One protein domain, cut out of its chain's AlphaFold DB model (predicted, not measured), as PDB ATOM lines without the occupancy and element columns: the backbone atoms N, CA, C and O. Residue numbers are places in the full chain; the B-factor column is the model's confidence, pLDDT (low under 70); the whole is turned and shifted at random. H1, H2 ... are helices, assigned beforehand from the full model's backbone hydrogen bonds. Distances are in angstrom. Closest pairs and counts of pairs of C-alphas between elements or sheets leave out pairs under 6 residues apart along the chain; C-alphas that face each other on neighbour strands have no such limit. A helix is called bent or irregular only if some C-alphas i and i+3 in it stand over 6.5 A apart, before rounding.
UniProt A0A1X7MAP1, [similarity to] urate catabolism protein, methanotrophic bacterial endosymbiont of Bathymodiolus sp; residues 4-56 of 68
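AT A GLANCE: This is residues 4 to 56 of the 68 residues of the protein "[similarity to] urate catabolism protein" of methanotrophic bacterial endosymbiont of Bathymodiolus sp (UniProt A0A1X7MAP1). Two long helices, H1 and H3, lie side by side and run the same way at a shallow tilt, touching through residues 4 to 11 of H1. Between them in the chain, a long stretch without a named element, residues 22 to 33, folds back from the end of H1 toward the short helix H2, which sits at the corner before H3 sets off. The far end of H1 sticks out with the start of this stretch, at residues 19 to 24. The printed part has 53 residues with three named helices, in the order H1, H2, H3, and no named strand; its class is all helix. It is only just loose, close to compact, with a radius of gyration of the C-alphas of 12.2 A, and only just elongated, with spans of 37 by 19 by 18 A.

IN THESE COORDINATES: Find C-alpha 4 at (86.550, 69.918, 138.263); here H1 begins, residues 4 to 21, and it runs 25.2 A to C-alpha 21 at (98.896, 71.648, 116.406). Read on through residues 22 to 33 and you reach H2, residues 34 to 37. After two more residues, H3 takes residues 40 to 54; it runs 21.4 A from C-alpha 40 to C-alpha 54 at (103.722, 74.011, 132.216). None of the three helices is bent or irregular.

HOW THE PARTS SIT: Start with H1 and H3, which touch with 9 pairs of C-alphas within 8 A. Look at Leu 7 and Val 45, whose C-alphas are the closest of the two helices, 6.0 A apart. Their lines stand at a shallow tilt of 23 degrees, and they run the same way. H1 touches H3 with residues 4 to 11 alone. Next look at H2 and H3, which only just touch, and only at the corner by their link, with 3 pairs of C-alphas within 8 A; the closest C-alphas are those of Ser 37 and Ala 43, 5.6 A apart. H3 touches H2 with residues 42 to 46 alone. H1 and H2 are apart. In the backbone, every O i to N i+4 pair of H1 is within hydrogen-bond range. In H3, 10 of 11 such pairs are, while H2 is too short for such a pair.

THE WHOLE: The two C-alphas farthest apart are those of Lys 23 and Pro 40, at 37.7 A, while the first and last printed C-alphas, of Asp 4 and Phe 56, are 20.6 A apart. The link from H1 to H2 is long, with 12 residues, and the link from H2 to H3 is tight, with 2. The printed part has no cut. Its mean pLDDT is 96.2, and no printed residue is under 70.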
ATOM      1  N   ASP A   4      85.853  71.033 138.915       91.06
ATOM      2  CA  ASP A   4      86.550  69.918 138.263       91.06
ATOM      3  C   ASP A   4      86.016  69.632 136.854       91.06
ATOM      4  O   ASP A   4      86.796  69.294 135.960       91.06
ATOM      5  N   ASP A   5      84.718  69.851 136.612       93.62
ATOM      6  CA  ASP A   5      84.155  69.798 135.256       93.62
ATOM      7  C   ASP A   5      84.827  70.855 134.364       93.62
ATOM      8  O   ASP A   5      85.127  70.603 133.196       93.62
ATOM      9  N   PHE A   6      85.081  72.051 134.914       93.25
ATOM     10  CA  PHE A   6      85.745  73.138 134.194       93.25
ATOM     11  C   PHE A   6      87.205  72.833 133.899       93.25
ATOM     12  O   PHE A   6      87.634  73.012 132.760       93.25
ATOM     13  N   LEU A   7      87.943  72.306 134.874       96.06
ATOM     14  CA  LEU A   7      89.316  71.868 134.646       96.06
ATOM     15  C   LEU A   7      89.382  70.792 133.558       96.06
ATOM     16  O   LEU A   7      90.176  70.895 132.625       96.06
ATOM     17  N   SER A   8      88.512  69.784 133.654       97.12
ATOM     18  CA  SER A   8      88.445  68.683 132.690       97.12
ATOM     19  C   SER A   8      88.142  69.193 131.283       97.12
ATOM     20  O   SER A   8      88.761  68.748 130.316       97.12
ATOM     21  N   TYR A   9      87.231  70.163 131.160       96.81
ATOM     22  CA  TYR A   9      86.943  70.828 129.893       96.81
ATOM     23  C   TYR A   9      88.188  71.517 129.315       96.81
ATOM     24  O   TYR A   9      88.554  71.235 128.175       96.81
ATOM     25  N   LEU A  10      88.875  72.349 130.107       97.50
ATOM     26  CA  LEU A  10      90.075  73.072 129.667       97.50
ATOM     27  C   LEU A  10      91.195  72.119 129.223       97.50
ATOM     28  O   LEU A  10      91.752  72.291 128.138       97.50
ATOM     29  N   ILE A  11      91.480  71.082 130.019       97.88
ATOM     30  CA  ILE A  11      92.475  70.050 129.692       97.88
ATOM     31  C   ILE A  11      92.115  69.355 128.378       97.88
ATOM     32  O   ILE A  11      92.964  69.208 127.499       97.88
ATOM     33  N   ASN A  12      90.858  68.943 128.208       98.38
ATOM     34  CA  ASN A  12      90.429  68.265 126.988       98.38
ATOM     35  C   ASN A  12      90.551  69.170 125.756       98.38
ATOM     36  O   ASN A  12      90.977  68.695 124.700       98.38
ATOM     37  N   THR A  13      90.245  70.464 125.885       98.31
ATOM     38  CA  THR A  13      90.456  71.438 124.807       98.31
ATOM     39  C   THR A  13      91.935  71.557 124.449       98.31
ATOM     40  O   THR A  13      92.269  71.423 123.273       98.31
ATOM     41  N   VAL A  14      92.825  71.723 125.433       98.06
ATOM     42  CA  VAL A  14      94.276  71.789 125.188       98.06
ATOM     43  C   VAL A  14      94.764  70.526 124.494       98.06
ATOM     44  O   VAL A  14      95.393  70.622 123.449       98.06
ATOM     45  N   ARG A  15      94.415  69.335 124.991       97.62
ATOM     46  CA  ARG A  15      94.824  68.059 124.372       97.62
ATOM     47  C   ARG A  15      94.325  67.915 122.936       97.62
ATOM     48  O   ARG A  15      94.997  67.300 122.110       97.62
ATOM     49  N   CYS A  16      93.140  68.438 122.631       98.25
ATOM     50  CA  CYS A  16      92.617  68.458 121.269       98.25
ATOM     51  C   CYS A  16      93.471  69.360 120.372       98.25
ATOM     52  O   CYS A  16      94.033  68.882 119.389       98.25
ATOM     53  N   LEU A  17      93.633  70.626 120.763       98.12
ATOM     54  CA  LEU A  17      94.364  71.624 119.981       98.12
ATOM     55  C   LEU A  17      95.858  71.308 119.870       98.12
ATOM     56  O   LEU A  17      96.451  71.579 118.835       98.12
ATOM     57  N   TYR A  18      96.456  70.697 120.894       97.12
ATOM     58  CA  TYR A  18      97.857  70.284 120.883       97.12
ATOM     59  C   TYR A  18      98.105  69.187 119.840       97.12
ATOM     60  O   TYR A  18      99.024  69.301 119.037       97.12
ATOM     61  N   ARG A  19      97.226  68.171 119.771       97.38
ATOM     62  CA  ARG A  19      97.292  67.121 118.734       97.38
ATOM     63  C   ARG A  19      97.070  67.677 117.329       97.38
ATOM     64  O   ARG A  19      97.745  67.271 116.391       97.38
ATOM     65  N   GLU A  20      96.123  68.596 117.161       98.06
ATOM     66  CA  GLU A  20      95.914  69.270 115.870       98.06
ATOM     67  C   GLU A  20      97.103  70.174 115.495       98.06
ATOM     68  O   GLU A  20      97.442  70.314 114.314       98.06
ATOM     69  N   GLY A  21      97.761  70.740 116.509       97.19
ATOM     70  CA  GLY A  21      98.896  71.648 116.406       97.19
ATOM     71  C   GLY A  21     100.155  71.031 115.809       97.19
ATOM     72  O   GLY A  21     100.941  71.771 115.225       97.19
ATOM     73  N   GLU A  22     100.297  69.701 115.837       95.81
ATOM     74  CA  GLU A  22     101.369  68.986 115.120       95.81
ATOM     75  C   GLU A  22     101.378  69.305 113.617       95.81
ATOM     76  O   GLU A  22     102.422  69.259 112.968       95.81
ATOM     77  N   LYS A  23     100.208  69.628 113.052       97.44
ATOM     78  CA  LYS A  23     100.056  70.000 111.639       97.44
ATOM     79  C   LYS A  23      99.731  71.473 111.466       97.44
ATOM     80  O   LYS A  23     100.288  72.126 110.587       97.44
ATOM     81  N   VAL A  24      98.772  71.978 112.243       97.75
ATOM     82  CA  VAL A  24      98.273  73.350 112.121       97.75
ATOM     83  C   VAL A  24      98.012  73.914 113.518       97.75
ATOM     84  O   VAL A  24      96.923  73.698 114.054       97.75
ATOM     85  N   PRO A  25      98.969  74.661 114.100       96.94
ATOM     86  CA  PRO A  25      98.796  75.317 115.393       96.94
ATOM     87  C   PRO A  25      97.537  76.192 115.444       96.94
ATOM     88  O   PRO A  25      97.176  76.857 114.468       96.94
ATOM     89  N   LYS A  26      96.854  76.182 116.593       97.12
ATOM     90  CA  LYS A  26      95.603  76.913 116.848       97.12
ATOM     91  C   LYS A  26      95.718  77.743 118.121       97.12
ATOM     92  O   LYS A  26      96.549  77.472 118.977       97.12
ATOM     93  N   MET A  27      94.832  78.727 118.261       97.25
ATOM     94  CA  MET A  27      94.709  79.522 119.482       97.25
ATOM     95  C   MET A  27      93.568  79.013 120.372       97.25
ATOM     96  O   MET A  27      92.514  78.614 119.878       97.25
ATOM     97  N   MET A  28      93.751  79.112 121.687       97.38
ATOM     98  CA  MET A  28      92.705  78.912 122.691       97.38
ATOM     99  C   MET A  28      92.484  80.224 123.442       97.38
ATOM    100  O   MET A  28      93.437  80.867 123.866       97.38
ATOM    101  N   THR A  29      91.225  80.627 123.627       97.06
ATOM    102  CA  THR A  29      90.878  81.758 124.499       97.06
ATOM    103  C   THR A  29      90.249  81.235 125.781       97.06
ATOM    104  O   THR A  29      89.268  80.497 125.727       97.06
ATOM    105  N   VAL A  30      90.776  81.653 126.931       95.62
ATOM    106  CA  VAL A  30      90.196  81.362 128.249       95.62
ATOM    107  C   VAL A  30      89.588  82.644 128.805       95.62
ATOM    108  O   VAL A  30      90.303  83.572 129.180       95.62
ATOM    109  N   ALA A  31      88.258  82.719 128.833       93.75
ATOM    110  CA  ALA A  31      87.548  83.878 129.364       93.75
ATOM    111  C   ALA A  31      87.417  83.773 130.889       93.75
ATOM    112  O   ALA A  31      86.833  82.822 131.412       93.75
ATOM    113  N   LEU A  32      87.933  84.773 131.600       95.00
ATOM    114  CA  LEU A  32      87.856  84.871 133.055       95.00
ATOM    115  C   LEU A  32      87.041  86.100 133.442       95.00
ATOM    116  O   LEU A  32      87.183  87.168 132.853       95.00
ATOM    117  N   HIS A  33      86.202  85.955 134.462       95.88
ATOM    118  CA  HIS A  33      85.431  87.065 135.010       95.88
ATOM    119  C   HIS A  33      85.684  87.155 136.511       95.88
ATOM    120  O   HIS A  33      85.479  86.167 137.213       95.88
ATOM    121  N   ALA A  34      86.066  88.328 137.028       95.69
ATOM    122  CA  ALA A  34      86.464  88.502 138.432       95.69
ATOM    123  C   ALA A  34      85.399  87.996 139.422       95.69
ATOM    124  O   ALA A  34      85.697  87.199 140.305       95.69
ATOM    125  N   ARG A  35      84.124  88.356 139.197       96.06
ATOM    126  CA  ARG A  35      82.994  87.869 140.014       96.06
ATOM    127  C   ARG A  35      82.798  86.350 139.960       96.06
ATOM    128  O   ARG A  35      82.133  85.823 140.831       96.06
ATOM    129  N   ILE A  36      83.303  85.638 138.956       92.88
ATOM    130  CA  ILE A  36      83.076  84.194 138.802       92.88
ATOM    131  C   ILE A  36      84.359  83.439 139.129       92.88
ATOM    132  O   ILE A  36      84.413  82.754 140.146       92.88
ATOM    133  N   SER A  37      85.391  83.589 138.301       94.00
ATOM    134  CA  SER A  37      86.664  82.872 138.406       94.00
ATOM    135  C   SER A  37      87.490  83.282 139.627       94.00
ATOM    136  O   SER A  37      88.339  82.512 140.052       94.00
ATOM    137  N   GLY A  38      87.229  84.457 140.212       94.00
ATOM    138  CA  GLY A  38      87.935  84.948 141.398       94.00
ATOM    139  C   GLY A  38      87.477  84.336 142.725       94.00
ATOM    140  O   GLY A  38      88.118  84.570 143.745       94.00
ATOM    141  N   HIS A  39      86.391  83.552 142.750       94.50
ATOM    142  CA  HIS A  39      86.035  82.799 143.956       94.50
ATOM    143  C   HIS A  39      87.154  81.801 144.286       94.50
ATOM    144  O   HIS A  39      87.577  81.101 143.367       94.50
ATOM    145  N   PRO A  40      87.575  81.646 145.556       94.88
ATOM    146  CA  PRO A  40      88.747  80.838 145.911       94.88
ATOM    147  C   PRO A  40      88.756  79.431 145.291       94.88
ATOM    148  O   PRO A  40      89.718  79.054 144.632       94.88
ATOM    149  N   GLY A  41      87.641  78.695 145.377       92.19
ATOM    150  CA  GLY A  41      87.544  77.351 144.790       92.19
ATOM    151  C   GLY A  41      87.600  77.308 143.254       92.19
ATOM    152  O   GLY A  41      87.917  76.271 142.685       92.19
ATOM    153  N   ARG A  42      87.302  78.415 142.563       92.75
ATOM    154  CA  ARG A  42      87.429  78.533 141.099       92.75
ATOM    155  C   ARG A  42      88.792  79.078 140.681       92.75
ATOM    156  O   ARG A  42      89.270  78.703 139.616       92.75
ATOM    157  N   ALA A  43      89.415  79.917 141.502       96.06
ATOM    158  CA  ALA A  43      90.774  80.392 141.272       96.06
ATOM    159  C   ALA A  43      91.772  79.224 141.317       96.06
ATOM    160  O   ALA A  43      92.632  79.128 140.445       96.06
ATOM    161  N   GLU A  44      91.574  78.279 142.241       96.62
ATOM    162  CA  GLU A  44      92.370  77.048 142.331       96.62
ATOM    163  C   GLU A  44      92.315  76.207 141.044       96.62
ATOM    164  O   GLU A  44      93.310  75.638 140.604       96.62
ATOM    165  N   VAL A  45      91.163  76.175 140.368       96.06
ATOM    166  CA  VAL A  45      91.027  75.489 139.073       96.06
ATOM    167  C   VAL A  45      91.908  76.136 138.003       96.06
ATOM    168  O   VAL A  45      92.497  75.427 137.189       96.06
ATOM    169  N   ILE A  46      92.021  77.467 138.004       96.06
ATOM    170  CA  ILE A  46      92.897  78.184 137.070       96.06
ATOM    171  C   ILE A  46      94.364  77.897 137.384       96.06
ATOM    172  O   ILE A  46      95.123  77.645 136.455       96.06
ATOM    173  N   HIS A  47      94.749  77.876 138.664       96.56
ATOM    174  CA  HIS A  47      96.106  77.513 139.078       96.56
ATOM    175  C   HIS A  47      96.491  76.122 138.563       96.56
ATOM    176  O   HIS A  47      97.450  75.986 137.810       96.56
ATOM    177  N   ARG A  48      95.672  75.106 138.860       97.44
ATOM    178  CA  ARG A  48      95.888  73.725 138.396       97.44
ATOM    179  C   ARG A  48      95.949  73.610 136.873       97.44
ATOM    180  O   ARG A  48      96.664  72.766 136.344       97.44
ATOM    181  N   PHE A  49      95.184  74.434 136.156       97.75
ATOM    182  CA  PHE A  49      95.252  74.471 134.699       97.75
ATOM    183  C   PHE A  49      96.571  75.073 134.197       97.75
ATOM    184  O   PHE A  49      97.139  74.549 133.244       97.75
ATOM    185  N   LEU A  50      97.078  76.134 134.833       97.06
ATOM    186  CA  LEU A  50      98.385  76.707 134.502       97.06
ATOM    187  C   LEU A  50      99.527  75.725 134.798       97.06
ATOM    188  O   LEU A  50     100.412  75.586 133.958       97.06
ATOM    189  N   ASP A  51      99.464  74.998 135.918       97.69
ATOM    190  CA  ASP A  51     100.426  73.932 136.230       97.69
ATOM    191  C   ASP A  51     100.412  72.845 135.149       97.69
ATOM    192  O   ASP A  51     101.460  72.437 134.663       97.69
ATOM    193  N   TYR A  52      99.221  72.424 134.703       97.75
ATOM    194  CA  TYR A  52      99.086  71.458 133.613       97.75
ATOM    195  C   TYR A  52      99.704  71.955 132.298       97.75
ATOM    196  O   TYR A  52     100.317  71.178 131.573       97.75
ATOM    197  N   LEU A  53      99.547  73.241 131.969       97.75
ATOM    198  CA  LEU A  53     100.153  73.824 130.768       97.75
ATOM    199  C   LEU A  53     101.686  73.855 130.836       97.75
ATOM    200  O   LEU A  53     102.322  73.799 129.786       97.75
ATOM    201  N   ALA A  54     102.273  73.933 132.034       96.19
ATOM    202  CA  ALA A  54     103.722  74.011 132.216       96.19
ATOM    203  C   ALA A  54     104.466  72.747 131.744       96.19
ATOM    204  O   ALA A  54     105.644  72.831 131.402       96.19
ATOM    205  N   ASP A  55     103.776  71.606 131.649       95.94
ATOM    206  CA  ASP A  55     104.327  70.353 131.114       95.94
ATOM    207  C   ASP A  55     104.499  70.366 129.579       95.94
ATOM    208  O   ASP A  55     105.081  69.441 129.008       95.94
ATOM    209  N   PHE A  56     104.006  71.403 128.891       95.88
ATOM    210  CA  PHE A  56     104.048  71.526 127.434       95.88
ATOM    211  C   PHE A  56     104.958  72.693 127.008       95.88
ATOM    212  O   PHE A  56     104.505  73.841 126.977       95.88
TER     213      PHE A  56